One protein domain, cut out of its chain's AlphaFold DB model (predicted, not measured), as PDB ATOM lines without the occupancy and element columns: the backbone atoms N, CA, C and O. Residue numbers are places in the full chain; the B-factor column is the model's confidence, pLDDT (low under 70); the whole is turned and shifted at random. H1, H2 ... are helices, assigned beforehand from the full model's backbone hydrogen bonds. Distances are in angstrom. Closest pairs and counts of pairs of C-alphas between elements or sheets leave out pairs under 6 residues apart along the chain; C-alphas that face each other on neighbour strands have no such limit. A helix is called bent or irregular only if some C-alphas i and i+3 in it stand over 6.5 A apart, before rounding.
ATOM      1  N   ILE A 185     253.024 276.995 251.957       94.00
ATOM      2  CA  ILE A 185     251.853 277.229 251.109       94.00
ATOM      3  C   ILE A 185     252.269 277.550 249.658       94.00
ATOM      4  O   ILE A 185     253.318 278.175 249.447       94.00
ATOM      5  N   PRO A 186     251.443 277.209 248.645       92.06
ATOM      6  CA  PRO A 186     251.796 277.374 247.230       92.06
ATOM      7  C   PRO A 186     252.275 278.783 246.859       92.06
ATOM      8  O   PRO A 186     253.257 278.931 246.135       92.06
ATOM      9  N   GLN A 187     251.631 279.817 247.415       88.62
ATOM     10  CA  GLN A 187     251.973 281.212 247.140       88.62
ATOM     11  C   GLN A 187     253.410 281.559 247.548       88.62
ATOM     12  O   GLN A 187     254.092 282.254 246.807       88.62
ATOM     13  N   ILE A 188     253.883 281.093 248.709       90.69
ATOM     14  CA  ILE A 188     255.244 281.380 249.199       90.69
ATOM     15  C   ILE A 188     256.251 280.424 248.560       90.69
ATOM     16  O   ILE A 188     257.364 280.826 248.223       90.69
ATOM     17  N   LYS A 189     255.842 279.171 248.335       91.50
ATOM     18  CA  LYS A 189     256.668 278.147 247.696       91.50
ATOM     19  C   LYS A 189     257.158 278.577 246.315       91.50
ATOM     20  O   LYS A 189     258.336 278.412 246.030       91.50
ATOM     21  N   GLN A 190     256.308 279.219 245.511       89.00
ATOM     22  CA  GLN A 190     256.715 279.739 244.203       89.00
ATOM     23  C   GLN A 190     257.866 280.758 244.303       89.00
ATOM     24  O   GLN A 190     258.806 280.698 243.521       89.00
ATOM     25  N   TYR A 191     257.859 281.649 245.303       88.94
ATOM     26  CA  TYR A 191     258.967 282.596 245.508       88.94
ATOM     27  C   TYR A 191     260.276 281.894 245.877       88.94
ATOM     28  O   TYR A 191     261.349 282.350 245.479       88.94
ATOM     29  N   TYR A 192     260.197 280.812 246.650       90.06
ATOM     30  CA  TYR A 192     261.360 280.002 246.992       90.06
ATOM     31  C   TYR A 192     261.891 279.234 245.775       90.06
ATOM     32  O   TYR A 192     263.092 279.279 245.507       90.06
ATOM     33  N   ASP A 193     261.004 278.599 245.008       88.12
ATOM     34  CA  ASP A 193     261.361 277.825 243.816       88.12
ATOM     35  C   ASP A 193     261.959 278.711 242.706       88.12
ATOM     36  O   ASP A 193     262.893 278.289 242.026       88.12
ATOM     37  N   ASP A 194     261.503 279.964 242.590       86.12
ATOM     38  CA  ASP A 194     262.054 280.984 241.683       86.12
ATOM     39  C   ASP A 194     263.405 281.569 242.161       86.12
ATOM     40  O   ASP A 194     263.946 282.484 241.535       86.12
ATOM     41  N   GLY A 195     263.937 281.121 243.306       84.81
ATOM     42  CA  GLY A 195     265.185 281.632 243.885       84.81
ATOM     43  C   GLY A 195     265.087 283.058 244.442       84.81
ATOM     44  O   GLY A 195     266.103 283.714 244.666       84.81
ATOM     45  N   ARG A 196     263.868 283.562 244.677       86.56
ATOM     46  CA  ARG A 196     263.609 284.925 245.180       86.56
ATOM     47  C   ARG A 196     263.547 285.001 246.705       86.56
ATOM     48  O   ARG A 196     263.331 286.086 247.231       86.56
ATOM     49  N   MET A 197     263.712 283.883 247.409       88.62
ATOM     50  CA  MET A 197     263.691 283.810 248.870       88.62
ATOM     51  C   MET A 197     264.841 282.927 249.380       88.62
ATOM     52  O   MET A 197     265.016 281.816 248.876       88.62
ATOM     53  N   PRO A 198     265.612 283.372 250.388       89.44
ATOM     54  CA  PRO A 198     266.683 282.561 250.955       89.44
ATOM     55  C   PRO A 198     266.139 281.383 251.782       89.44
ATOM     56  O   PRO A 198     265.093 281.474 252.423       89.44
ATOM     57  N   GLU A 199     266.896 280.281 251.819       91.19
ATOM     58  CA  GLU A 199     266.527 279.034 252.515       91.19
ATOM     59  C   GLU A 199     266.221 279.225 254.007       91.19
ATOM     60  O   GLU A 199     265.310 278.587 254.528       91.19
ATOM     61  N   SER A 200     266.970 280.086 254.705       91.81
ATOM     62  CA  SER A 200     266.756 280.350 256.135       91.81
ATOM     63  C   SER A 200     265.365 280.921 256.400       91.81
ATOM     64  O   SER A 200     264.643 280.415 257.255       91.81
ATOM     65  N   VAL A 201     264.969 281.911 255.602       92.56
ATOM     66  CA  VAL A 201     263.663 282.567 255.678       92.56
ATOM     67  C   VAL A 201     262.547 281.599 255.291       92.56
ATOM     68  O   VAL A 201     261.571 281.461 256.022       92.56
ATOM     69  N   ALA A 202     262.718 280.864 254.189       93.50
ATOM     70  CA  ALA A 202     261.760 279.843 253.770       93.50
ATOM     71  C   ALA A 202     261.537 278.787 254.867       93.50
ATOM     72  O   ALA A 202     260.405 278.379 255.122       93.50
ATOM     73  N   TYR A 203     262.606 278.374 255.554       94.50
ATOM     74  CA  TYR A 203     262.523 277.416 256.651       94.50
ATOM     75  C   TYR A 203     261.819 277.969 257.892       94.50
ATOM     76  O   TYR A 203     261.082 277.228 258.537       94.50
ATOM     77  N   GLU A 204     262.036 279.236 258.245       93.94
ATOM     78  CA  GLU A 204     261.324 279.891 259.349       93.94
ATOM     79  C   GLU A 204     259.820 279.933 259.081       93.94
ATOM     80  O   GLU A 204     259.040 279.461 259.904       93.94
ATOM     81  N   ILE A 205     259.421 280.389 257.889       94.50
ATOM     82  CA  ILE A 205     258.012 280.447 257.479       94.50
ATOM     83  C   ILE A 205     257.386 279.046 257.458       94.50
ATOM     84  O   ILE A 205     256.256 278.867 257.900       94.50
ATOM     85  N   ALA A 206     258.121 278.032 256.989       95.38
ATOM     86  CA  ALA A 206     257.644 276.649 256.928       95.38
ATOM     87  C   ALA A 206     257.367 276.026 258.311       95.38
ATOM     88  O   ALA A 206     256.708 274.989 258.399       95.38
ATOM     89  N   LYS A 207     257.879 276.611 259.402       94.31
ATOM     90  CA  LYS A 207     257.546 276.188 260.772       94.31
ATOM     91  C   LYS A 207     256.232 276.787 261.270       94.31
ATOM     92  O   LYS A 207     255.686 276.272 262.244       94.31
ATOM     93  N   CYS A 208     255.746 277.852 260.638       94.50
ATOM     94  CA  CYS A 208     254.508 278.527 261.005       94.50
ATOM     95  C   CYS A 208     253.278 277.747 260.514       94.50
ATOM     96  O   CYS A 208     253.356 276.968 259.558       94.50
ATOM     97  N   SER A 209     252.129 277.986 261.154       95.75
ATOM     98  CA  SER A 209     250.844 277.429 260.713       95.75
ATOM     99  C   SER A 209     250.439 277.971 259.335       95.75
ATOM    100  O   SER A 209     250.918 279.022 258.914       95.75
ATOM    101  N   GLU A 210     249.549 277.283 258.617       94.56
ATOM    102  CA  GLU A 210     249.091 277.754 257.300       94.56
ATOM    103  C   GLU A 210     248.440 279.146 257.369       94.56
ATOM    104  O   GLU A 210     248.704 279.990 256.510       94.56
ATOM    105  N   ASP A 211     247.663 279.425 258.420       93.62
ATOM    106  CA  ASP A 211     247.037 280.733 258.646       93.62
ATOM    107  C   ASP A 211     248.078 281.839 258.867       93.62
ATOM    108  O   ASP A 211     247.964 282.939 258.316       93.62
ATOM    109  N   ASP A 212     249.139 281.537 259.616       94.56
ATOM    110  CA  ASP A 212     250.257 282.455 259.835       94.56
ATOM    111  C   ASP A 212     251.025 282.719 258.537       94.56
ATOM    112  O   ASP A 212     251.382 283.861 258.242       94.56
ATOM    113  N   GLN A 213     251.239 281.687 257.718       94.88
ATOM    114  CA  GLN A 213     251.866 281.843 256.406       94.88
ATOM    115  C   GLN A 213     251.016 282.732 255.487       94.88
ATOM    116  O   GLN A 213     251.547 283.630 254.827       94.88
ATOM    117  N   GLN A 214     249.692 282.554 255.484       93.62
ATOM    118  CA  GLN A 214     248.781 283.430 254.742       93.62
ATOM    119  C   GLN A 214     248.824 284.873 255.254       93.62
ATOM    120  O   GLN A 214     248.776 285.816 254.457       93.62
ATOM    121  N   LEU A 215     248.912 285.074 256.572       92.25
ATOM    122  CA  LEU A 215     249.072 286.401 257.159       92.25
ATOM    123  C   LEU A 215     250.383 287.047 256.703       92.25
ATOM    124  O   LEU A 215     250.358 288.185 256.237       92.25
ATOM    125  N   ILE A 216     251.504 286.330 256.787       92.56
ATOM    126  CA  ILE A 216     252.819 286.812 256.346       92.56
ATOM    127  C   ILE A 216     252.763 287.222 254.869       92.56
ATOM    128  O   ILE A 216     253.197 288.324 254.523       92.56
ATOM    129  N   ALA A 217     252.152 286.401 254.009       91.19
ATOM    130  CA  ALA A 217     251.959 286.724 252.596       91.19
ATOM    131  C   ALA A 217     251.105 287.992 252.389       91.19
ATOM    132  O   ALA A 217     251.456 288.848 251.575       91.19
ATOM    133  N   LYS A 218     250.019 288.174 253.156       89.94
ATOM    134  CA  LYS A 218     249.172 289.386 253.111       89.94
ATOM    135  C   LYS A 218     249.898 290.640 253.610       89.94
ATOM    136  O   LYS A 218     249.693 291.728 253.071       89.94
ATOM    137  N   VAL A 219     250.726 290.504 254.645       89.44
ATOM    138  CA  VAL A 219     251.488 291.612 255.235       89.44
ATOM    139  C   VAL A 219     252.609 292.054 254.303       89.44
ATOM    140  O   VAL A 219     252.773 293.248 254.081       89.44
ATOM    141  N   LYS A 220     253.359 291.116 253.723       85.81
ATOM    142  CA  LYS A 220     254.464 291.448 252.816       85.81
ATOM    143  C   LYS A 220     254.015 291.784 251.393       85.81
ATOM    144  O   LYS A 220     254.729 292.502 250.701       85.81
ATOM    145  N   GLY A 221     252.822 291.358 250.981       72.50
ATOM    146  CA  GLY A 221     252.248 291.676 249.672       72.50
ATOM    147  C   GLY A 221     253.091 291.184 248.483       72.50
ATOM    148  O   GLY A 221     254.133 290.550 248.641       72.50
ATOM    149  N   ASN A 222     252.636 291.508 247.268       58.00
ATOM    150  CA  ASN A 222     253.297 291.152 245.999       58.00
ATOM    151  C   ASN A 222     254.131 292.317 245.405       58.00
ATOM    152  O   ASN A 222     254.302 292.399 244.192       58.00
ATOM    153  N   GLY A 223     254.594 293.265 246.230       56.50
ATOM    154  CA  GLY A 223     255.406 294.408 245.776       56.50
ATOM    155  C   GLY A 223     256.867 294.039 245.472       56.50
ATOM    156  O   GLY A 223     257.328 292.965 245.859       56.50
ATOM    157  N   GLN A 224     257.617 294.947 244.826       49.16
ATOM    158  CA  GLN A 224     259.047 294.747 244.512       49.16
ATOM    159  C   GLN A 224     259.907 294.455 245.762       49.16
ATOM    160  O   GLN A 224     260.834 293.649 245.672       49.16
ATOM    161  N   ASP A 225     259.524 295.007 246.921       63.97
ATOM    162  CA  ASP A 225     260.142 294.786 248.241       63.97
ATOM    163  C   ASP A 225     259.365 293.805 249.149       63.97
ATOM    164  O   ASP A 225     259.513 293.823 250.371       63.97
ATOM    165  N   GLY A 226     258.480 292.978 248.576       77.00
ATOM    166  CA  GLY A 226     257.576 292.088 249.315       77.00
ATOM    167  C   GLY A 226     258.263 290.860 249.923       77.00
ATOM    168  O   GLY A 226     259.299 290.956 250.577       77.00
ATOM    169  N   LEU A 227     257.705 289.663 249.702       83.12
ATOM    170  CA  LEU A 227     258.289 288.398 250.195       83.12
ATOM    171  C   LEU A 227     259.768 288.206 249.798       83.12
ATOM    172  O   LEU A 227     260.512 287.547 250.518       83.12
ATOM    173  N   ARG A 228     260.200 288.824 248.690       82.12
ATOM    174  CA  ARG A 228     261.588 288.810 248.205       82.12
ATOM    175  C   ARG A 228     262.579 289.492 249.152       82.12
ATOM    176  O   ARG A 228     263.718 289.052 249.254       82.12
ATOM    177  N   SER A 229     262.155 290.547 249.840       81.75
ATOM    178  CA  SER A 229     263.013 291.325 250.744       81.75
ATOM    179  C   SER A 229     262.858 290.899 252.204       81.75
ATOM    180  O   SER A 229     263.298 291.617 253.105       81.75
ATOM    181  N   MET A 230     262.217 289.750 252.461       85.06
ATOM    182  CA  MET A 230     262.033 289.254 253.820       85.06
ATOM    183  C   MET A 230     263.380 288.869 254.439       85.06
ATOM    184  O   MET A 230     264.192 288.170 253.829       85.06
ATOM    185  N   ARG A 231     263.607 289.328 255.673       84.56
ATOM    186  CA  ARG A 231     264.820 289.032 256.444       84.56
ATOM    187  C   ARG A 231     264.597 287.892 257.439       84.56
ATOM    188  O   ARG A 231     263.473 287.613 257.845       84.56
ATOM    189  N   CYS A 232     265.693 287.264 257.858       84.50
ATOM    190  CA  CYS A 232     265.705 286.302 258.964       84.50
ATOM    191  C   CYS A 232     265.128 286.944 260.241       84.50
ATOM    192  O   CYS A 232     265.410 288.113 260.517       84.50
ATOM    193  N   GLY A 233     264.287 286.208 260.970       85.88
ATOM    194  CA  GLY A 233     263.595 286.671 262.179       85.88
ATOM    195  C   GLY A 233     262.404 287.604 261.920       85.88
ATOM    196  O   GLY A 233     261.658 287.948 262.836       85.88
ATOM    197  N   GLU A 234     262.169 288.014 260.671       88.44
ATOM    198  CA  GLU A 234     261.070 288.923 260.361       88.44
ATOM    199  C   GLU A 234     259.702 288.236 260.430       88.44
ATOM    200  O   GLU A 234     258.732 288.864 260.851       88.44
ATOM    201  N   ALA A 235     259.626 286.949 260.072       90.75
ATOM    202  CA  ALA A 235     258.415 286.151 260.246       90.75
ATOM    203  C   ALA A 235     258.004 286.097 261.728       90.75
ATOM    204  O   ALA A 235     256.860 286.403 262.055       90.75
ATOM    205  N   GLU A 236     258.947 285.807 262.627       90.94
ATOM    206  CA  GLU A 236     258.709 285.774 264.077       90.94
ATOM    207  C   GLU A 236     258.226 287.131 264.599       90.94
ATOM    208  O   GLU A 236     257.229 287.200 265.316       90.94
ATOM    209  N   ARG A 237     258.863 288.226 264.164       89.38
ATOM    210  CA  ARG A 237     258.442 289.582 264.533       89.38
ATOM    211  C   ARG A 237     257.022 289.899 264.056       89.38
ATOM    212  O   ARG A 237     256.238 290.439 264.825       89.38
ATOM    213  N   ILE A 238     256.665 289.545 262.816       91.06
ATOM    214  CA  ILE A 238     255.301 289.744 262.290       91.06
ATOM    215  C   ILE A 238     254.272 289.011 263.156       91.06
ATOM    216  O   ILE A 238     253.202 289.559 263.427       91.06
ATOM    217  N   LEU A 239     254.575 287.782 263.578       92.31
ATOM    218  CA  LEU A 239     253.663 286.986 264.397       92.31
ATOM    219  C   LEU A 239     253.555 287.531 265.825       92.31
ATOM    220  O   LEU A 239     252.437 287.649 266.320       92.31
ATOM    221  N   SER A 240     254.668 287.958 266.426       90.88
ATOM    222  CA  SER A 240     254.681 288.633 267.731       90.88
ATOM    223  C   SER A 240     253.862 289.927 267.704       90.88
ATOM    224  O   SER A 240     252.957 290.113 268.516       90.88
ATOM    225  N   ASP A 241     254.107 290.797 266.718       89.31
ATOM    226  CA  ASP A 241     253.361 292.048 266.539       89.31
ATOM    227  C   ASP A 241     251.862 291.765 266.325       89.31
ATOM    228  O   ASP A 241     250.998 292.502 266.813       89.31
ATOM    229  N   ARG A 242     251.528 290.690 265.594       90.38
ATOM    230  CA  ARG A 242     250.142 290.249 265.398       90.38
ATOM    231  C   ARG A 242     249.493 289.878 266.720       90.38
ATOM    232  O   ARG A 242     248.353 290.285 266.931       90.38
ATOM    233  N   ASP A 243     250.168 289.119 267.576       89.88
ATOM    234  CA  ASP A 243     249.600 288.675 268.850       89.88
ATOM    235  C   ASP A 243     249.362 289.864 269.787       89.88
ATOM    236  O   ASP A 243     248.266 290.005 270.336       89.88
ATOM    237  N   SER A 244     250.310 290.804 269.856       88.06
ATOM    238  CA  SER A 244     250.139 292.076 270.570       88.06
ATOM    239  C   SER A 244     248.942 292.888 270.047       88.06
ATOM    240  O   SER A 244     248.140 293.420 270.822       88.06
ATOM    241  N   LEU A 245     248.773 292.970 268.722       86.50
ATOM    242  CA  LEU A 245     247.654 293.679 268.093       86.50
ATOM    243  C   LEU A 245     246.308 292.967 268.289       86.50
ATOM    244  O   LEU A 245     245.291 293.636 268.476       86.50
ATOM    245  N   ALA A 246     246.291 291.635 268.248       85.12
ATOM    246  CA  ALA A 246     245.093 290.820 268.426       85.12
ATOM    247  C   ALA A 246     244.610 290.818 269.884       85.12
ATOM    248  O   ALA A 246     243.403 290.844 270.129       85.12
ATOM    249  N   ALA A 247     245.535 290.865 270.849       86.62
ATOM    250  CA  ALA A 247     245.217 290.997 272.270       86.62
ATOM    251  C   ALA A 247     244.551 292.345 272.605       86.62
ATOM    252  O   ALA A 247     243.805 292.461 273.585       86.62
ATOM    253  N   ARG A 248     244.775 293.382 271.786       83.88
ATOM    254  CA  ARG A 248     244.165 294.699 271.984       83.88
ATOM    255  C   ARG A 248     242.681 294.694 271.613       83.88
ATOM    256  O   ARG A 248     242.296 294.524 270.455       83.88
ATOM    257  N   LYS A 249     241.854 295.063 272.591       83.38
ATOM    258  CA  LYS A 249     240.429 295.359 272.402       83.38
ATOM    259  C   LYS A 249     240.219 296.806 271.965       83.38
ATOM    260  O   LYS A 249     240.809 297.738 272.514       83.38
ATOM    261  N   CYS A 250     239.359 297.008 270.976       84.62
ATOM    262  CA  CYS A 250     238.994 298.330 270.497       84.62
ATOM    263  C   CYS A 250     238.022 299.001 271.475       84.62
ATOM    264  O   CYS A 250     236.849 298.635 271.539       84.62
ATOM    265  N   LYS A 251     238.484 300.040 272.185       84.38
ATOM    266  CA  LYS A 251     237.636 300.859 273.076       84.38
ATOM    267  C   LYS A 251     236.468 301.538 272.341       84.38
ATOM    268  O   LYS A 251     235.439 301.806 272.943       84.38
ATOM    269  N   TYR A 252     236.627 301.785 271.041       83.19
ATOM    270  CA  TYR A 252     235.718 302.588 270.214       83.19
ATOM    271  C   TYR A 252     234.790 301.752 269.317       83.19
ATOM    272  O   TYR A 252     234.028 302.305 268.535       83.19
ATOM    273  N   ALA A 253     234.863 300.419 269.399       78.19
ATOM    274  CA  ALA A 253     234.000 299.496 268.654       78.19
ATOM    275  C   ALA A 253     233.490 298.373 269.571       78.19
ATOM    276  O   ALA A 253     233.610 297.193 269.256       78.19
ATOM    277  N   CYS A 254     232.981 298.741 270.748       72.00
ATOM    278  CA  CYS A 254     232.356 297.811 271.696       72.00
ATOM    279  C   CYS A 254     233.272 296.669 272.189       72.00
ATOM    280  O   CYS A 254     232.798 295.583 272.506       72.00
ATOM    281  N   GLY A 255     234.589 296.890 272.262       75.56
ATOM    282  CA  GLY A 255     235.534 295.933 272.849       75.56
ATOM    283  C   GLY A 255     235.953 294.768 271.945       75.56
ATOM    284  O   GLY A 255     236.655 293.875 272.422       75.56
ATOM    285  N   VAL A 256     235.578 294.770 270.659       83.81
ATOM    286  CA  VAL A 256     236.028 293.749 269.694       83.81
ATOM    287  C   VAL A 256     237.548 293.811 269.468       83.81
ATOM    288  O   VAL A 256     238.137 294.890 269.617       83.81
ATOM    289  N   PRO A 257     238.206 292.698 269.088       83.31
ATOM    290  CA  PRO A 257     239.620 292.706 268.717       83.31
ATOM    291  C   PRO A 257     239.929 293.733 267.624       83.31
ATOM    292  O   PRO A 257     239.083 294.051 266.781       83.31
ATOM    293  N   CYS A 258     241.146 294.276 267.630       84.38
ATOM    294  CA  CYS A 258     241.549 295.281 266.654       84.38
ATOM    295  C   CYS A 258     241.424 294.748 265.215       84.38
ATOM    296  O   CYS A 258     242.231 293.946 264.770       84.38
ATOM    297  N   GLY A 259     240.472 295.259 264.430       84.00
ATOM    298  CA  GLY A 259     240.320 294.870 263.019       84.00
ATOM    299  C   GLY A 259     241.410 295.409 262.078       84.00
ATOM    300  O   GLY A 259     241.344 295.177 260.874       84.00
ATOM    301  N   ASN A 260     242.392 296.161 262.591       88.81
ATOM    302  CA  ASN A 260     243.437 296.807 261.790       88.81
ATOM    303  C   ASN A 260     244.779 296.066 261.808       88.81
ATOM    304  O   ASN A 260     245.797 296.671 261.487       88.81
ATOM    305  N   VAL A 261     244.800 294.781 262.176       89.38
ATOM    306  CA  VAL A 261     246.044 294.005 262.334       89.38
ATOM    307  C   VAL A 261     246.912 294.054 261.074       89.38
ATOM    308  O   VAL A 261     248.041 294.525 261.128       89.38
ATOM    309  N   VAL A 262     246.377 293.652 259.916       89.50
ATOM    310  CA  VAL A 262     247.164 293.539 258.671       89.50
ATOM    311  C   VAL A 262     247.756 294.882 258.238       89.50
ATOM    312  O   VAL A 262     248.938 294.957 257.919       89.50
ATOM    313  N   LYS A 263     246.961 295.959 258.258       89.19
ATOM    314  CA  LYS A 263     247.425 297.304 257.877       89.19
ATOM    315  C   LYS A 263     248.475 297.846 258.850       89.19
ATOM    316  O   LYS A 263     249.445 298.462 258.416       89.19
ATOM    317  N   SER A 264     248.299 297.592 260.148       88.81
ATOM    318  CA  SER A 264     249.292 297.931 261.169       88.81
ATOM    319  C   SER A 264     250.610 297.186 260.927       88.81
ATOM    320  O   SER A 264     251.662 297.815 260.901       88.81
ATOM    321  N   LEU A 265     250.559 295.879 260.653       89.12
ATOM    322  CA  LEU A 265     251.742 295.066 260.351       89.12
ATOM    323  C   LEU A 265     252.441 295.500 259.055       89.12
ATOM    324  O   LEU A 265     253.668 295.562 259.011       89.12
ATOM    325  N   GLN A 266     251.683 295.855 258.015       87.88
ATOM    326  CA  GLN A 266     252.223 296.416 256.769       87.88
ATOM    327  C   GLN A 266     253.025 297.698 257.025       87.88
ATOM    328  O   GLN A 266     254.102 297.881 256.465       87.88
ATOM    329  N   LYS A 267     252.536 298.575 257.911       85.31
ATOM    330  CA  LYS A 267     253.257 299.793 258.293       85.31
ATOM    331  C   LYS A 267     254.525 299.480 259.095       85.31
ATOM    332  O   LYS A 267     255.591 299.972 258.732       85.31
ATOM    333  N   THR A 268     254.432 298.640 260.128       83.50
ATOM    334  CA  THR A 268     255.585 298.297 260.983       83.50
ATOM    335  C   THR A 268     256.683 297.564 260.202       83.50
ATOM    336  O   THR A 268     257.867 297.778 260.438       83.50
ATOM    337  N   THR A 269     256.313 296.705 259.245       79.31
ATOM    338  CA  THR A 269     257.279 295.997 258.383       79.31
ATOM    339  C   THR A 269     257.921 296.888 257.321       79.31
ATOM    340  O   THR A 269     259.059 296.624 256.946       79.31
ATOM    341  N   GLY A 270     257.239 297.940 256.860       76.31
ATOM    342  CA  GLY A 270     257.809 298.917 255.926       76.31
ATOM    343  C   GLY A 270     258.715 299.959 256.591       76.31
ATOM    344  O   GLY A 270     259.625 300.477 255.951       76.31
ATOM    345  N   ASN A 271     258.490 300.277 257.870       75.50
ATOM    346  CA  ASN A 271     259.306 301.233 258.614       75.50
ATOM    347  C   ASN A 271     259.347 300.885 260.109       75.50
ATOM    348  O   ASN A 271     258.421 301.196 260.861       75.50
ATOM    349  N   TYR A 272     260.463 300.296 260.543       65.31
ATOM    350  CA  TYR A 272     260.666 299.845 261.923       65.31
ATOM    351  C   TYR A 272     260.632 300.987 262.955       65.31
ATOM    352  O   TYR A 272     260.351 300.740 264.123       65.31
ATOM    353  N   MET A 273     260.857 302.240 262.535       68.00
ATOM    354  CA  MET A 273     260.785 303.411 263.417       68.00
ATOM    355  C   MET A 273     259.342 303.797 263.781       68.00
ATOM    356  O   MET A 273     259.128 304.627 264.660       68.00
ATOM    357  N   ARG A 274     258.335 303.237 263.095       70.19
ATOM    358  CA  ARG A 274     256.917 303.564 263.298       70.19
ATOM    359  C   ARG A 274     256.112 302.310 263.635       70.19
ATOM    360  O   ARG A 274     255.348 301.817 262.806       70.19
ATOM    361  N   SER A 275     256.261 301.828 264.870       76.44
ATOM    362  CA  SER A 275     255.496 300.683 265.377       76.44
ATOM    363  C   SER A 275     254.036 301.043 265.666       76.44
ATOM    364  O   SER A 275     253.726 302.053 266.299       76.44
ATOM    365  N   CYS A 276     253.119 300.188 265.211       84.44
ATOM    366  CA  CYS A 276     251.697 300.248 265.556       84.44
ATOM    367  C   CYS A 276     251.319 299.342 266.740       84.44
ATOM    368  O   CYS A 276     250.140 299.249 267.090       84.44
ATOM    369  N   GLU A 277     252.297 298.680 267.361       76.69
ATOM    370  CA  GLU A 277     252.064 297.667 268.389       76.69
ATOM    371  C   GLU A 277     251.431 298.256 269.653       76.69
ATOM    372  O   GLU A 277     250.493 297.677 270.189       76.69
ATOM    373  N   HIS A 278     251.859 299.442 270.101       80.62
ATOM    374  CA  HIS A 278     251.511 299.966 271.433       80.62
ATOM    375  C   HIS A 278     250.440 301.065 271.454       80.62
ATOM    376  O   HIS A 278     249.808 301.274 272.488       80.62
ATOM    377  N   THR A 279     250.158 301.713 270.322       85.25
ATOM    378  CA  THR A 279     249.236 302.861 270.282       85.25
ATOM    379  C   THR A 279     248.026 302.592 269.389       85.25
ATOM    380  O   THR A 279     248.154 302.162 268.243       85.25
ATOM    381  N   CYS A 280     246.820 302.858 269.903       88.31
ATOM    382  CA  CYS A 280     245.586 302.791 269.117       88.31
ATOM    383  C   CYS A 280     245.575 303.880 268.033       88.31
ATOM    384  O   CYS A 280     246.006 305.001 268.288       88.31
ATOM    385  N   CYS A 281     245.012 303.614 266.845       89.12
ATOM    386  CA  CYS A 281     244.895 304.639 265.796       89.12
ATOM    387  C   CYS A 281     244.142 305.893 266.286       89.12
ATOM    388  O   CYS A 281     244.502 307.004 265.912       89.12
ATOM    389  N   MET A 282     243.151 305.733 267.170       87.44
ATOM    390  CA  MET A 282     242.401 306.851 267.768       87.44
ATOM    391  C   MET A 282     243.236 307.739 268.697       87.44
ATOM    392  O   MET A 282     242.882 308.890 268.899       87.44
ATOM    393  N   GLU A 283     244.349 307.233 269.219       87.69
ATOM    394  CA  GLU A 283     245.256 307.952 270.124       87.69
ATOM    395  C   GLU A 283     246.614 308.229 269.437       87.69
ATOM    396  O   GLU A 283     247.547 308.745 270.041       87.69
ATOM    397  N   CYS A 284     246.749 307.885 268.150       88.12
ATOM    398  CA  CYS A 284     247.994 308.032 267.405       88.12
ATOM    399  C   CYS A 284     248.228 309.500 267.023       88.12
ATOM    400  O   CYS A 284     247.335 310.137 266.453       88.12
ATOM    401  N   TYR A 285     249.434 309.997 267.306       85.62
ATOM    402  CA  TYR A 285     249.896 311.342 266.944       85.62
ATOM    403  C   TYR A 285     250.054 311.504 265.425       85.62
ATOM    404  O   TYR A 285     249.563 312.456 264.830       85.62
ATOM    405  N   ASP A 286     250.631 310.495 264.773       85.19
ATOM    406  CA  ASP A 286     250.921 310.501 263.335       85.19
ATOM    407  C   ASP A 286     249.698 310.235 262.444       85.19
ATOM    408  O   ASP A 286     249.851 310.035 261.234       85.19
ATOM    409  N   ILE A 287     248.480 310.173 263.001       88.88
ATOM    410  CA  ILE A 287     247.318 309.733 262.225       88.88
ATOM    411  C   ILE A 287     247.087 310.610 260.993       88.88
ATOM    412  O   ILE A 287     246.788 310.056 259.949       88.88
ATOM    413  N   ALA A 288     247.320 311.924 261.066       86.38
ATOM    414  CA  ALA A 288     247.016 312.880 259.995       86.38
ATOM    415  C   ALA A 288     247.695 312.574 258.645       86.38
ATOM    416  O   ALA A 288     247.206 312.980 257.594       86.38
ATOM    417  N   THR A 289     248.838 311.882 258.675       87.44
ATOM    418  CA  THR A 289     249.627 311.521 257.482       87.44
ATOM    419  C   THR A 289     249.616 310.020 257.195       87.44
ATOM    420  O   THR A 289     250.247 309.558 256.250       87.44
ATOM    421  N   CYS A 290     248.918 309.238 258.018       88.25
ATOM    422  CA  CYS A 290     248.888 307.790 257.917       88.25
ATOM    423  C   CYS A 290     247.863 307.351 256.864       88.25
ATOM    424  O   CYS A 290     246.738 307.827 256.868       88.25
ATOM    425  N   ASP A 291     248.199 306.378 256.021       88.31
ATOM    426  CA  ASP A 291     247.281 305.741 255.060       88.31
ATOM    427  C   ASP A 291     246.760 304.371 255.554       88.31
ATOM    428  O   ASP A 291     245.838 303.780 254.985       88.31
ATOM    429  N   LYS A 292     247.343 303.845 256.641       88.62
ATOM    430  CA  LYS A 292     247.069 302.512 257.211       88.62
ATOM    431  C   LYS A 292     246.189 302.528 258.471       88.62
ATOM    432  O   LYS A 292     246.216 301.578 259.252       88.62
ATOM    433  N   TYR A 293     245.412 303.584 258.704       89.69
ATOM    434  CA  TYR A 293     244.531 303.677 259.878       89.69
ATOM    435  C   TYR A 293     243.301 302.756 259.785       89.69
ATOM    436  O   TYR A 293     242.885 302.305 258.710       89.69
ATOM    437  N   CYS A 294     242.713 302.468 260.950       90.38
ATOM    438  CA  CYS A 294     241.524 301.632 261.071       90.38
ATOM    439  C   CYS A 294     240.253 302.374 260.633       90.38
ATOM    440  O   CYS A 294     240.184 303.597 260.706       90.38
TER     441      CYS A 294
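AT A GLANCE: This is residues 185 to 294 of the 419 residues of the protein "ParB domain-containing protein" of Clostridiales bacterium (UniProt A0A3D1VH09). Three helices make the core of this elongated model: H4 and H5 fold back on each other as a helical hairpin, and H3 is set crosswise to them near the first turns of H4. H1 and H2 lie beyond H3 at one end, while the other end is made of long loops and the short helix H6, which touches no other helix. You are looking at 110 printed residues with six named helices, H1 to H6 in chain order, and no named strand; the class is all helix. The whole is compact, with a radius of gyration of the C-alphas of 14.7 A, and the C-alphas span 44 by 27 by 19 A.

IN THESE COORDINATES: Find C-alpha 186 at (251.796, 277.374, 247.230); there H1 begins and runs to residue 193, 10.2 A from first to last C-alpha. H2 follows as residues 199 to 206, also 10.2 A long, and H3 as residues 210 to 220, 15.4 A long. Go next to C-alpha 234 at (261.070, 288.923, 260.361), where H4 begins; this longest helix, 14 residues, runs 19.9 A to residue 247. H5 takes residues 261 to 270, 14.3 A long. H6, residues 285 to 289, ends with C-alpha 289 at (249.627, 311.521, 257.482); it is irregular, with C-alphas 285 and 288 7.7 A apart.

HOW THE PARTS SIT: Start at H3 and H4, the hub, each touching three helices. They only just touch, with 3 pairs of C-alphas within 8 A, about perpendicular at 78 degrees; H4 does so with residues 235 to 239 alone, and the closest C-alphas are those of Ile 216 and Ala 235, 6.9 A apart. H3 touches H5 at a steep tilt of 52 degrees, the same way, closest at the C-alphas of Val 219 and Gln 266, 5.1 A apart. The hairpin of H4 and H5 runs opposite ways at 37 degrees, a tilt only just steep, with the C-alphas of Leu 245 and Val 261 closest at 6.0 A. H2 touches residues 235 to 236 of H4 alone, at a shallow tilt of 27 degrees, with the C-alphas of Ile 205 and Ala 235 closest at 6.4 A. H1 only just touches H3, with 3 pairs within 8 A and the C-alphas of Ile 188 and Ala 217 closest at 7.1 A. H1 and H2 are close but not clearly touching, and H6 is apart from the other helices. In H2, H3, H4 and H5 every O i to N i+4 pair is within hydrogen-bond range; in H1 it is 3 of 4, and in H6 0 of 1, beside 1 of 2 O i to N i+3 pairs.

THE WHOLE: The C-alphas of Gly 195 and Cys 254 are the two farthest apart, 46.0 A. The printed part has no cut. Look for the long links at residues 221 to 233, 248 to 260 and 271 to 284; the links from H1 to H2 and from H2 to H3 are tight. The mean pLDDT of the printed part is 85.8, and it is under 70 at residues 222 to 225 and 272 to 273.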